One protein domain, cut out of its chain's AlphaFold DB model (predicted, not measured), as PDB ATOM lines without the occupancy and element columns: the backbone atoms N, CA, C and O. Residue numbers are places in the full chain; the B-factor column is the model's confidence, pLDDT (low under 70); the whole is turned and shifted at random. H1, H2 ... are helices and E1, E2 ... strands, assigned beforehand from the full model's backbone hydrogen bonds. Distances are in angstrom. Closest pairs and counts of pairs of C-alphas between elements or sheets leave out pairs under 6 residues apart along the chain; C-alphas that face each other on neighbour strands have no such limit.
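What this domain is: This is residues 21 to 119 of the 122 residues of an uncharacterized protein of Streptosporangium saharense (UniProt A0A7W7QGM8). H3 is a short helix at the core, with H1 and H2 making an angled corner round one part of it, the ribbon E1-E2 on another side, and H4 running back beside it; contacts between these parts are few. The printed part has 99 residues, in the order E1 H1 H2 E2 H3 H4, mostly helix, with one parallel two-stranded sheet. It is compact, with a radius of gyration of the C-alphas of 14.5 A, and spans 45 by 29 by 22 A.

How they stand to each other: E1, residues 21 to 24, is the parallel neighbour of E2, residues 67 to 72; N 22 and O 69 are 2.9 A apart, within hydrogen-bond range. Between them come H1, residues 33 to 40, and H2, residues 44 to 63, a strand-helix-strand unit, two parallel strands joined through helices, with a right-handed crossover. H1 touches H2, residues 44 to 50 alone, about perpendicular at 74 degrees; closest C-alphas Leu 35 and Val 47, 6.3 A. H3, residues 80 to 90, only just touches H1, with 3 pairs of C-alphas within 8 A, closest Trp 39 and Phe 84, 7.2 A. H4, residues 96 to 112, is close to H3 but not clearly touching, closest C-alphas Ile 90 and Val 99, 5.8 A, at a shallow tilt of 26 degrees, opposite ways. In H1 and H3 every O i to N i+4 pair is within hydrogen-bond range; H2 has 14 of 16, H4 11 of 13.

Where its parts are: E1 begins at C-alpha 21 (206.257, 150.491, 174.343). H2 is 26.2 A long, with a kink of 50 degrees near residue 51; H4 is 25.0 A and ends at C-alpha 112 (199.044, 131.137, 193.016).

The domain as a whole: The printed part has no cut, and no link is long. The C-alphas farthest apart, of Ala 64 and Glu 118, are 45.1 A apart. Residues 94 to 95, 97 to 98 and 116 to 117 have pLDDT under 70.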
ATOM      1  N   LEU A  21     207.189 151.361 173.631       87.25
ATOM      2  CA  LEU A  21     206.257 150.491 174.343       87.25
ATOM      3  C   LEU A  21     205.747 149.404 173.395       87.25
ATOM      4  O   LEU A  21     205.156 149.708 172.361       87.25
ATOM      5  N   HIS A  22     205.942 148.142 173.770       85.50
ATOM      6  CA  HIS A  22     205.376 146.999 173.059       85.50
ATOM      7  C   HIS A  22     204.287 146.339 173.909       85.50
ATOM      8  O   HIS A  22     204.550 145.888 175.026       85.50
ATOM      9  N   LEU A  23     203.063 146.305 173.379       83.38
ATOM     10  CA  LEU A  23     201.927 145.610 173.976       83.38
ATOM     11  C   LEU A  23     201.695 144.287 173.244       83.38
ATOM     12  O   LEU A  23     201.405 144.272 172.049       83.38
ATOM     13  N   GLU A  24     201.778 143.194 173.988       84.50
ATOM     14  CA  GLU A  24     201.477 141.842 173.536       84.50
ATOM     15  C   GLU A  24     200.173 141.387 174.193       84.50
ATOM     16  O   GLU A  24     200.041 141.395 175.412       84.50
ATOM     17  N   ALA A  25     199.193 141.020 173.378       83.00
ATOM     18  CA  ALA A  25     197.840 140.653 173.789       83.00
ATOM     19  C   ALA A  25     197.419 139.247 173.328       83.00
ATOM     20  O   ALA A  25     196.279 138.849 173.544       83.00
ATOM     21  N   ARG A  26     198.302 138.510 172.642       78.12
ATOM     22  CA  ARG A  26     198.041 137.148 172.159       78.12
ATOM     23  C   ARG A  26     199.024 136.167 172.770       78.12
ATOM     24  O   ARG A  26     200.193 136.494 172.963       78.12
ATOM     25  N   ASP A  27     198.560 134.937 172.954       79.44
ATOM     26  CA  ASP A  27     199.385 133.849 173.482       79.44
ATOM     27  C   ASP A  27     200.511 133.445 172.533       79.44
ATOM     28  O   ASP A  27     201.562 133.008 172.988       79.44
ATOM     29  N   ASN A  28     200.320 133.633 171.225       78.69
ATOM     30  CA  ASN A  28     201.325 133.360 170.209       78.69
ATOM     31  C   ASN A  28     201.210 134.360 169.052       78.69
ATOM     32  O   ASN A  28     200.123 134.581 168.513       78.69
ATOM     33  N   TYR A  29     202.344 134.934 168.656       72.12
ATOM     34  CA  TYR A  29     202.447 135.844 167.513       72.12
ATOM     35  C   TYR A  29     203.121 135.218 166.287       72.12
ATOM     36  O   TYR A  29     203.260 135.892 165.270       72.12
ATOM     37  N   GLY A  30     203.509 133.943 166.363       71.81
ATOM     38  CA  GLY A  30     204.366 133.312 165.367       71.81
ATOM     39  C   GLY A  30     205.807 133.761 165.581       71.81
ATOM     40  O   GLY A  30     206.253 134.765 165.031       71.81
ATOM     41  N   VAL A  31     206.522 133.029 166.430       72.12
ATOM     42  CA  VAL A  31     207.971 133.186 166.607       72.12
ATOM     43  C   VAL A  31     208.724 132.553 165.450       72.12
ATOM     44  O   VAL A  31     208.189 131.698 164.742       72.12
ATOM     45  N   ASP A  32     209.987 132.947 165.298       81.25
ATOM     46  CA  ASP A  32     210.936 132.186 164.496       81.25
ATOM     47  C   ASP A  32     210.925 130.724 164.975       81.25
ATOM     48  O   ASP A  32     211.257 130.420 166.127       81.25
ATOM     49  N   ALA A  33     210.442 129.833 164.107       85.44
ATOM     50  CA  ALA A  33     210.189 128.443 164.453       85.44
ATOM     51  C   ALA A  33     211.483 127.695 164.792       85.44
ATOM     52  O   ALA A  33     211.458 126.788 165.628       85.44
ATOM     53  N   GLU A  34     212.605 128.089 164.185       89.00
ATOM     54  CA  GLU A  34     213.906 127.498 164.468       89.00
ATOM     55  C   GLU A  34     214.393 127.938 165.846       89.00
ATOM     56  O   GLU A  34     214.704 127.088 166.682       89.00
ATOM     57  N   LEU A  35     214.368 129.241 166.137       89.75
ATOM     58  CA  LEU A  35     214.765 129.762 167.447       89.75
ATOM     59  C   LEU A  35     213.924 129.160 168.583       89.75
ATOM     60  O   LEU A  35     214.449 128.780 169.632       89.75
ATOM     61  N   PHE A  36     212.616 129.028 168.364       91.31
ATOM     62  CA  PHE A  36     211.713 128.412 169.330       91.31
ATOM     63  C   PHE A  36     211.996 126.917 169.522       91.31
ATOM     64  O   PHE A  36     211.971 126.420 170.649       91.31
ATOM     65  N   ALA A  37     212.320 126.188 168.450       92.88
ATOM     66  CA  ALA A  37     212.729 124.789 168.541       92.88
ATOM     67  C   ALA A  37     214.051 124.622 169.310       92.88
ATOM     68  O   ALA A  37     214.134 123.745 170.172       92.88
ATOM     69  N   ARG A  38     215.045 125.490 169.074       94.44
ATOM     70  CA  ARG A  38     216.314 125.526 169.831       94.44
ATOM     71  C   ARG A  38     216.066 125.750 171.317       94.44
ATOM     72  O   ARG A  38     216.574 125.005 172.154       94.44
ATOM     73  N   TRP A  39     215.215 126.720 171.649       95.12
ATOM     74  CA  TRP A  39     214.818 126.973 173.029       95.12
ATOM     75  C   TRP A  39     214.133 125.756 173.668       95.12
ATOM     76  O   TRP A  39     214.513 125.353 174.769       95.12
ATOM     77  N   ARG A  40     213.186 125.107 172.982       94.50
ATOM     78  CA  ARG A  40     212.544 123.886 173.504       94.50
ATOM     79  C   ARG A  40     213.527 122.731 173.696       94.50
ATOM     80  O   ARG A  40     213.381 121.969 174.643       94.50
ATOM     81  N   ALA A  41     214.554 122.637 172.853       96.31
ATOM     82  CA  ALA A  41     215.620 121.643 172.975       96.31
ATOM     83  C   ALA A  41     216.640 121.947 174.092       96.31
ATOM     84  O   ALA A  41     217.541 121.146 174.325       96.31
ATOM     85  N   GLY A  42     216.522 123.086 174.786       95.62
ATOM     86  CA  GLY A  42     217.449 123.470 175.854       95.62
ATOM     87  C   GLY A  42     218.689 124.233 175.379       95.62
ATOM     88  O   GLY A  42     219.522 124.593 176.207       95.62
ATOM     89  N   ASP A  43     218.799 124.549 174.085       95.56
ATOM     90  CA  ASP A  43     219.946 125.246 173.489       95.56
ATOM     91  C   ASP A  43     219.905 126.753 173.801       95.56
ATOM     92  O   ASP A  43     219.601 127.607 172.967       95.56
ATOM     93  N   ARG A  44     220.132 127.090 175.076       92.31
ATOM     94  CA  ARG A  44     220.125 128.476 175.563       92.31
ATOM     95  C   ARG A  44     221.306 129.286 175.030       92.31
ATOM     96  O   ARG A  44     221.192 130.508 174.951       92.31
ATOM     97  N   GLU A  45     222.412 128.639 174.663       94.06
ATOM     98  CA  GLU A  45     223.577 129.309 174.081       94.06
ATOM     99  C   GLU A  45     223.245 129.886 172.701       94.06
ATOM    100  O   GLU A  45     223.427 131.087 172.491       94.06
ATOM    101  N   GLU A  46     222.688 129.076 171.794       93.06
ATOM    102  CA  GLU A  46     222.303 129.545 170.459       93.06
ATOM    103  C   GLU A  46     221.202 130.607 170.533       93.06
ATOM    104  O   GLU A  46     221.283 131.638 169.867       93.06
ATOM    105  N   VAL A  47     220.218 130.424 171.423       92.88
ATOM    106  CA  VAL A  47     219.182 131.442 171.661       92.88
ATOM    107  C   VAL A  47     219.812 132.775 172.076       92.88
ATOM    108  O   VAL A  47     219.439 133.827 171.557       92.88
ATOM    109  N   SER A  48     220.805 132.743 172.966       92.38
ATOM    110  CA  SER A  48     221.482 133.958 173.434       92.38
ATOM    111  C   SER A  48     222.336 134.604 172.339       92.38
ATOM    112  O   SER A  48     222.363 135.829 172.214       92.38
ATOM    113  N   ARG A  49     222.998 133.791 171.506       92.94
ATOM    114  CA  ARG A  49     223.746 134.247 170.323       92.94
ATOM    115  C   ARG A  49     222.828 134.967 169.336       92.94
ATOM    116  O   ARG A  49     223.163 136.069 168.905       92.94
ATOM    117  N   PHE A  50     221.666 134.389 169.040       90.44
ATOM    118  CA  PHE A  50     220.673 134.977 168.143       90.44
ATOM    119  C   PHE A  50     220.126 136.312 168.668       90.44
ATOM    120  O   PHE A  50     219.953 137.263 167.906       90.44
ATOM    121  N   LEU A  51     219.869 136.413 169.977       89.94
ATOM    122  CA  LEU A  51     219.299 137.615 170.599       89.94
ATOM    123  C   LEU A  51     220.311 138.746 170.796       89.94
ATOM    124  O   LEU A  51     219.911 139.907 170.913       89.94
ATOM    125  N   LYS A  52     221.612 138.436 170.812       91.56
ATOM    126  CA  LYS A  52     222.672 139.398 171.126       91.56
ATOM    127  C   LYS A  52     222.579 140.719 170.342       91.56
ATOM    128  O   LYS A  52     222.637 141.758 170.999       91.56
ATOM    129  N   PRO A  53     222.389 140.740 169.004       90.50
ATOM    130  CA  PRO A  53     222.309 141.997 168.258       90.50
ATOM    131  C   PRO A  53     221.157 142.893 168.728       90.50
ATOM    132  O   PRO A  53     221.329 144.097 168.880       90.50
ATOM    133  N   TRP A  54     219.998 142.297 169.023       87.38
ATOM    134  CA  TRP A  54     218.848 143.024 169.562       87.38
ATOM    135  C   TRP A  54     219.128 143.571 170.967       87.38
ATOM    136  O   TRP A  54     218.842 144.733 171.251       87.38
ATOM    137  N   CYS A  55     219.719 142.761 171.848       90.69
ATOM    138  CA  CYS A  55     220.081 143.215 173.189       90.69
ATOM    139  C   CYS A  55     221.085 144.379 173.145       90.69
ATOM    140  O   CYS A  55     220.971 145.312 173.936       90.69
ATOM    141  N   ASP A  56     222.043 144.350 172.218       91.50
ATOM    142  CA  ASP A  56     223.014 145.431 172.037       91.50
ATOM    143  C   ASP A  56     222.344 146.724 171.536       91.50
ATOM    144  O   ASP A  56     222.624 147.796 172.074       91.50
ATOM    145  N   GLU A  57     221.396 146.638 170.592       89.06
ATOM    146  CA  GLU A  57     220.581 147.784 170.150       89.06
ATOM    147  C   GLU A  57     219.810 148.424 171.321       89.06
ATOM    148  O   GLU A  57     219.836 149.647 171.496       89.06
ATOM    149  N   VAL A  58     219.160 147.606 172.159       88.94
ATOM    150  CA  VAL A  58     218.430 148.085 173.346       88.94
ATOM    151  C   VAL A  58     219.379 148.758 174.338       88.94
ATOM    152  O   VAL A  58     219.065 149.840 174.831       88.94
ATOM    153  N   ARG A  59     220.559 148.178 174.598       89.75
ATOM    154  CA  ARG A  59     221.565 148.768 175.502       89.75
ATOM    155  C   ARG A  59     222.050 150.127 175.017       89.75
ATOM    156  O   ARG A  59     222.125 151.055 175.818       89.75
ATOM    157  N   VAL A  60     222.327 150.270 173.719       90.62
ATOM    158  CA  VAL A  60     222.689 151.565 173.119       90.62
ATOM    159  C   VAL A  60     221.557 152.577 173.300       90.62
ATOM    160  O   VAL A  60     221.805 153.716 173.694       90.62
ATOM    161  N   GLY A  61     220.309 152.165 173.065       90.88
ATOM    162  CA  GLY A  61     219.143 153.019 173.276       90.88
ATOM    163  C   GLY A  61     218.994 153.479 174.729       90.88
ATOM    164  O   GLY A  61     218.798 154.667 174.974       90.88
ATOM    165  N   VAL A  62     219.137 152.563 175.690       90.31
ATOM    166  CA  VAL A  62     219.082 152.873 177.128       90.31
ATOM    167  C   VAL A  62     220.214 153.816 177.537       90.31
ATOM    168  O   VAL A  62     219.958 154.800 178.226       90.31
ATOM    169  N   ALA A  63     221.443 153.586 177.062       91.25
ATOM    170  CA  ALA A  63     222.576 154.480 177.311       91.25
ATOM    171  C   ALA A  63     222.351 155.892 176.737       91.25
ATOM    172  O   ALA A  63     222.829 156.875 177.297       91.25
ATOM    173  N   ALA A  64     221.575 156.005 175.656       91.44
ATOM    174  CA  ALA A  64     221.134 157.274 175.081       91.44
ATOM    175  C   ALA A  64     219.901 157.888 175.788       91.44
ATOM    176  O   ALA A  64     219.360 158.885 175.312       91.44
ATOM    177  N   GLY A  65     219.437 157.313 176.904       92.00
ATOM    178  CA  GLY A  65     218.312 157.817 177.699       92.00
ATOM    179  C   GLY A  65     216.926 157.356 177.237       92.00
ATOM    180  O   GLY A  65     215.920 157.879 177.722       92.00
ATOM    181  N   LYS A  66     216.840 156.392 176.309       91.94
ATOM    182  CA  LYS A  66     215.558 155.826 175.864       91.94
ATOM    183  C   LYS A  66     215.012 154.825 176.880       91.94
ATOM    184  O   LYS A  66     215.755 154.116 177.555       91.94
ATOM    185  N   VAL A  67     213.689 154.711 176.926       90.19
ATOM    186  CA  VAL A  67     212.966 153.757 177.771       90.19
ATOM    187  C   VAL A  67     212.325 152.681 176.898       90.19
ATOM    188  O   VAL A  67     211.589 152.993 175.966       90.19
ATOM    189  N   TYR A  68     212.573 151.411 177.214       88.38
ATOM    190  CA  TYR A  68     211.936 150.268 176.557       88.38
ATOM    191  C   TYR A  68     211.014 149.579 177.554       88.38
ATOM    192  O   TYR A  68     211.444 149.186 178.639       88.38
ATOM    193  N   ARG A  69     209.738 149.443 177.201       86.88
ATOM    194  CA  ARG A  69     208.726 148.797 178.035       86.88
ATOM    195  C   ARG A  69     208.013 147.723 177.250       86.88
ATOM    196  O   ARG A  69     207.727 147.876 176.062       86.88
ATOM    197  N   ARG A  70     207.676 146.651 177.955       86.75
ATOM    198  CA  ARG A  70     206.852 145.586 177.412       86.75
ATOM    199  C   ARG A  70     205.744 145.238 178.383       86.75
ATOM    200  O   ARG A  70     206.013 144.977 179.552       86.75
ATOM    201  N   ALA A  71     204.519 145.257 177.883       83.25
ATOM    202  CA  ALA A  71     203.337 144.824 178.602       83.25
ATOM    203  C   ALA A  71     202.783 143.590 177.892       83.25
ATOM    204  O   ALA A  71     202.599 143.610 176.678       83.25
ATOM    205  N   CYS A  72     202.541 142.519 178.643       84.94
ATOM    206  CA  CYS A  72     201.997 141.273 178.120       84.94
ATOM    207  C   CYS A  72     200.685 140.970 178.852       84.94
ATOM    208  O   CYS A  72     200.694 140.817 180.072       84.94
ATOM    209  N   VAL A  73     199.577 140.867 178.120       83.19
ATOM    210  CA  VAL A  73     198.388 140.152 178.594       83.19
ATOM    211  C   VAL A  73     198.679 138.671 178.421       83.19
ATOM    212  O   VAL A  73     199.140 138.248 177.357       83.19
ATOM    213  N   VAL A  74     198.459 137.901 179.479       82.25
ATOM    214  CA  VAL A  74     198.772 136.479 179.491       82.25
ATOM    215  C   VAL A  74     197.548 135.645 179.817       82.25
ATOM    216  O   VAL A  74     196.731 136.039 180.648       82.25
ATOM    217  N   SER A  75     197.448 134.495 179.159       78.94
ATOM    218  CA  SER A  75     196.544 133.423 179.552       78.94
ATOM    219  C   SER A  75     197.186 132.587 180.645       78.94
ATOM    220  O   SER A  75     198.412 132.528 180.772       78.94
ATOM    221  N   GLU A  76     196.347 131.902 181.409       77.75
ATOM    222  CA  GLU A  76     196.812 130.957 182.405       77.75
ATOM    223  C   GLU A  76     196.365 129.522 182.072       77.75
ATOM    224  O   GLU A  76     195.222 129.328 181.679       77.75
ATOM    225  N   PRO A  77     197.211 128.488 182.192       82.94
ATOM    226  CA  PRO A  77     198.661 128.599 182.307       82.94
ATOM    227  C   PRO A  77     199.253 129.331 181.089       82.94
ATOM    228  O   PRO A  77     198.756 129.199 179.972       82.94
ATOM    229  N   LEU A  78     200.336 130.085 181.311       83.06
ATOM    230  CA  LEU A  78     201.231 130.562 180.262       83.06
ATOM    231  C   LEU A  78     201.487 129.464 179.227       83.06
ATOM    232  O   LEU A  78     201.934 128.359 179.542       83.06
ATOM    233  N   SER A  79     201.296 129.831 177.970       85.12
ATOM    234  CA  SER A  79     201.743 129.049 176.827       85.12
ATOM    235  C   SER A  79     203.273 128.924 176.785       85.12
ATOM    236  O   SER A  79     204.008 129.774 177.300       85.12
ATOM    237  N   GLU A  80     203.783 127.904 176.083       89.62
ATOM    238  CA  GLU A  80     205.226 127.768 175.825       89.62
ATOM    239  C   GLU A  80     205.809 129.024 175.158       89.62
ATOM    240  O   GLU A  80     206.919 129.443 175.481       89.62
ATOM    241  N   HIS A  81     205.047 129.655 174.261       86.81
ATOM    242  CA  HIS A  81     205.444 130.901 173.613       86.81
ATOM    243  C   HIS A  81     205.615 132.035 174.632       86.81
ATOM    244  O   HIS A  81     206.609 132.752 174.576       86.81
ATOM    245  N   GLN A  82     204.706 132.184 175.599       87.50
ATOM    246  CA  GLN A  82     204.846 133.188 176.660       87.50
ATOM    247  C   GLN A  82     206.036 132.896 177.581       87.50
ATOM    248  O   GLN A  82     206.758 133.822 177.953       87.50
ATOM    249  N   CYS A  83     206.294 131.626 177.900       88.62
ATOM    250  CA  CYS A  83     207.492 131.223 178.642       88.62
ATOM    251  C   CYS A  83     208.782 131.566 177.881       88.62
ATOM    252  O   CYS A  83     209.686 132.180 178.453       88.62
ATOM    253  N   PHE A  84     208.840 131.248 176.588       90.19
ATOM    254  CA  PHE A  84     209.945 131.619 175.707       90.19
ATOM    255  C   PHE A  84     210.128 133.137 175.648       90.19
ATOM    256  O   PHE A  84     211.204 133.649 175.958       90.19
ATOM    257  N   MET A  85     209.059 133.872 175.329       86.19
ATOM    258  CA  MET A  85     209.082 135.327 175.217       86.19
ATOM    259  C   MET A  85     209.499 135.993 176.526       86.19
ATOM    260  O   MET A  85     210.181 137.014 176.486       86.19
ATOM    261  N   ARG A  86     209.149 135.445 177.693       86.25
ATOM    262  CA  ARG A  86     209.660 135.916 178.991       86.25
ATOM    263  C   ARG A  86     211.178 135.760 179.072       86.25
ATOM    264  O   ARG A  86     211.869 136.750 179.305       86.25
ATOM    265  N   GLU A  87     211.696 134.551 178.856       87.06
ATOM    266  CA  GLU A  87     213.131 134.256 178.983       87.06
ATOM    267  C   GLU A  87     213.992 135.130 178.065       87.06
ATOM    268  O   GLU A  87     214.966 135.727 178.525       87.06
ATOM    269  N   VAL A  88     213.601 135.293 176.800       86.31
ATOM    270  CA  VAL A  88     214.362 136.118 175.843       86.31
ATOM    271  C   VAL A  88     214.365 137.609 176.198       86.31
ATOM    272  O   VAL A  88     215.287 138.333 175.837       86.31
ATOM    273  N   THR A  89     213.363 138.087 176.941       84.69
ATOM    274  CA  THR A  89     213.278 139.501 177.378       84.69
ATOM    275  C   THR A  89     214.290 139.821 178.438       84.69
ATOM    276  O   THR A  89     214.906 140.882 178.419       84.69
ATOM    277  N   ILE A  90     214.438 138.896 179.380       81.44
ATOM    278  CA  ILE A  90     215.315 139.059 180.528       81.44
ATOM    279  C   ILE A  90     216.758 139.254 180.048       81.44
ATOM    280  O   ILE A  90     217.483 140.052 180.633       81.44
ATOM    281  N   GLN A  91     217.143 138.637 178.923       81.50
ATOM    282  CA  GLN A  91     218.469 138.808 178.319       81.50
ATOM    283  C   GLN A  91     218.776 140.233 177.829       81.50
ATOM    284  O   GLN A  91     219.947 140.609 177.715       81.50
ATOM    285  N   ALA A  92     217.752 141.043 177.538       76.94
ATOM    286  CA  ALA A  92     217.947 142.440 177.154       76.94
ATOM    287  C   ALA A  92     218.316 143.329 178.352       76.94
ATOM    288  O   ALA A  92     218.929 144.379 178.162       76.94
ATOM    289  N   SER A  93     217.995 142.909 179.579       72.44
ATOM    290  CA  SER A  93     218.400 143.622 180.789       72.44
ATOM    291  C   SER A  93     219.825 143.244 181.186       72.44
ATOM    292  O   SER A  93     220.155 142.066 181.310       72.44
ATOM    293  N   SER A  94     220.677 144.242 181.423       65.38
ATOM    294  CA  SER A  94     221.975 144.057 182.087       65.38
ATOM    295  C   SER A  94     221.909 144.274 183.598       65.38
ATOM    296  O   SER A  94     222.907 144.045 184.268       65.38
ATOM    297  N   GLU A  95     220.763 144.714 184.131       69.56
ATOM    298  CA  GLU A  95     220.567 145.005 185.554       69.56
ATOM    299  C   GLU A  95     220.268 143.708 186.324       69.56
ATOM    300  O   GLU A  95     219.144 143.191 186.230       69.56
ATOM    301  N   PRO A  96     221.217 143.167 187.119       70.31
ATOM    302  CA  PRO A  96     221.053 141.859 187.757       70.31
ATOM    303  C   PRO A  96     219.867 141.824 188.726       70.31
ATOM    304  O   PRO A  96     219.176 140.814 188.836       70.31
ATOM    305  N   ASN A  97     219.587 142.955 189.380       69.69
ATOM    306  CA  ASN A  97     218.465 143.093 190.303       69.69
ATOM    307  C   ASN A  97     217.112 143.036 189.584       69.69
ATOM    308  O   ASN A  97     216.179 142.440 190.109       69.69
ATOM    309  N   VAL A  98     217.005 143.598 188.375       69.81
ATOM    310  CA  VAL A  98     215.775 143.539 187.565       69.81
ATOM    311  C   VAL A  98     215.556 142.122 187.050       69.81
ATOM    312  O   VAL A  98     214.453 141.593 187.153       69.81
ATOM    313  N   VAL A  99     216.621 141.483 186.554       70.31
ATOM    314  CA  VAL A  99     216.593 140.085 186.104       70.31
ATOM    315  C   VAL A  99     216.114 139.169 187.230       70.31
ATOM    316  O   VAL A  99     215.167 138.403 187.045       70.31
ATOM    317  N   LYS A 100     216.727 139.293 188.413       70.50
ATOM    318  CA  LYS A 100     216.362 138.515 189.597       70.50
ATOM    319  C   LYS A 100     214.932 138.802 190.053       70.50
ATOM    320  O   LYS A 100     214.174 137.864 190.254       70.50
ATOM    321  N   PHE A 101     214.545 140.071 190.161       73.50
ATOM    322  CA  PHE A 101     213.201 140.459 190.586       73.50
ATOM    323  C   PHE A 101     212.116 139.883 189.668       73.50
ATOM    324  O   PHE A 101     211.157 139.286 190.150       73.50
ATOM    325  N   CYS A 102     212.277 139.996 188.346       73.31
ATOM    326  CA  CYS A 102     211.318 139.437 187.393       73.31
ATOM    327  C   CYS A 102     211.238 137.905 187.472       73.31
ATOM    328  O   CYS A 102     210.142 137.350 187.383       73.31
ATOM    329  N   ALA A 103     212.375 137.226 187.650       71.81
ATOM    330  CA  ALA A 103     212.410 135.775 187.817       71.81
ATOM    331  C   ALA A 103     211.728 135.329 189.123       71.81
ATOM    332  O   ALA A 103     210.905 134.413 189.098       71.81
ATOM    333  N   ASP A 104     212.015 136.009 190.236       78.44
ATOM    334  CA  ASP A 104     211.466 135.702 191.559       78.44
ATOM    335  C   ASP A 104     209.951 135.945 191.618       78.44
ATOM    336  O   ASP A 104     209.208 135.094 192.104       78.44
ATOM    337  N   ILE A 105     209.472 137.077 191.084       78.12
ATOM    338  CA  ILE A 105     208.036 137.392 191.020       78.12
ATOM    339  C   ILE A 105     207.294 136.331 190.217       78.12
ATOM    340  O   ILE A 105     206.246 135.859 190.650       78.12
ATOM    341  N   PHE A 106     207.838 135.916 189.071       70.19
ATOM    342  CA  PHE A 106     207.220 134.859 188.282       70.19
ATOM    343  C   PHE A 106     207.159 133.544 189.065       70.19
ATOM    344  O   PHE A 106     206.086 132.967 189.196       70.19
ATOM    345  N   ALA A 107     208.284 133.097 189.630       76.69
ATOM    346  CA  ALA A 107     208.339 131.853 190.394       76.69
ATOM    347  C   ALA A 107     207.400 131.860 191.615       76.69
ATOM    348  O   ALA A 107     206.838 130.822 191.952       76.69
ATOM    349  N   GLY A 108     207.218 133.018 192.258       76.00
ATOM    350  CA  GLY A 108     206.339 133.175 193.416       76.00
ATOM    351  C   GLY A 108     204.854 133.290 193.071       76.00
ATOM    352  O   GLY A 108     204.024 132.750 193.796       76.00
ATOM    353  N   LEU A 109     204.502 133.978 191.981       75.00
ATOM    354  CA  LEU A 109     203.103 134.174 191.587       75.00
ATOM    355  C   LEU A 109     202.541 132.997 190.794       75.00
ATOM    356  O   LEU A 109     201.348 132.732 190.876       75.00
ATOM    357  N   TRP A 110     203.382 132.282 190.050       78.94
ATOM    358  CA  TRP A 110     202.952 131.203 189.166       78.94
ATOM    359  C   TRP A 110     202.144 130.089 189.859       78.94
ATOM    360  O   TRP A 110     201.120 129.695 189.312       78.94
ATOM    361  N   PRO A 111     202.502 129.608 191.066       77.69
ATOM    362  CA  PRO A 111     201.698 128.606 191.771       77.69
ATOM    363  C   PRO A 111     200.381 129.142 192.353       77.69
ATOM    364  O   PRO A 111     199.554 128.349 192.793       77.69
ATOM    365  N   LEU A 112     200.221 130.468 192.439       77.31
ATOM    366  CA  LEU A 112     199.044 131.137 193.016       77.31
ATOM    367  C   LEU A 112     198.018 131.547 191.962       77.31
ATOM    368  O   LEU A 112     196.940 132.040 192.295       77.31
ATOM    369  N   ALA A 113     198.402 131.430 190.704       75.06
ATOM    370  CA  ALA A 113     197.619 131.855 189.577       75.06
ATOM    371  C   ALA A 113     196.430 130.856 189.390       75.06
ATOM    372  O   ALA A 113     196.490 129.715 189.866       75.06
ATOM    373  N   ILE A 114     195.309 131.302 188.799       70.12
ATOM    374  CA  ILE A 114     194.138 130.455 188.503       70.12
ATOM    375  C   ILE A 114     194.137 130.106 187.009       70.12
ATOM    376  O   ILE A 114     193.904 131.005 186.192       70.12
ATOM    377  N   PRO A 115     194.283 128.822 186.620       73.69
ATOM    378  CA  PRO A 115     194.217 128.422 185.222       73.69
ATOM    379  C   PRO A 115     192.982 129.014 184.533       73.69
ATOM    380  O   PRO A 115     191.881 128.987 185.068       73.69
ATOM    381  N   HIS A 116     193.127 129.535 183.320       57.75
ATOM    382  CA  HIS A 116     192.085 130.224 182.557       57.75
ATOM    383  C   HIS A 116     190.820 129.373 182.404       57.75
ATOM    384  O   HIS A 116     189.713 129.895 182.472       57.75
ATOM    385  N   GLY A 117     190.967 128.053 182.236       63.34
ATOM    386  CA  GLY A 117     189.829 127.124 182.186       63.34
ATOM    387  C   GLY A 117     189.077 126.972 183.516       63.34
ATOM    388  O   GLY A 117     187.944 126.498 183.529       63.34
ATOM    389  N   GLU A 118     189.698 127.378 184.620       77.44
ATOM    390  CA  GLU A 118     189.161 127.363 185.983       77.44
ATOM    391  C   GLU A 118     188.717 128.759 186.449       77.44
ATOM    392  O   GLU A 118     187.981 128.874 187.434       77.44
ATOM    393  N   TYR A 119     189.112 129.818 185.733       73.25
ATOM    394  CA  TYR A 119     188.743 131.191 186.046       73.25
ATOM    395  C   TYR A 119     187.231 131.404 185.914       73.25
ATOM    396  O   TYR A 119     186.617 131.128 184.881       73.25
TER     397      TYR A 119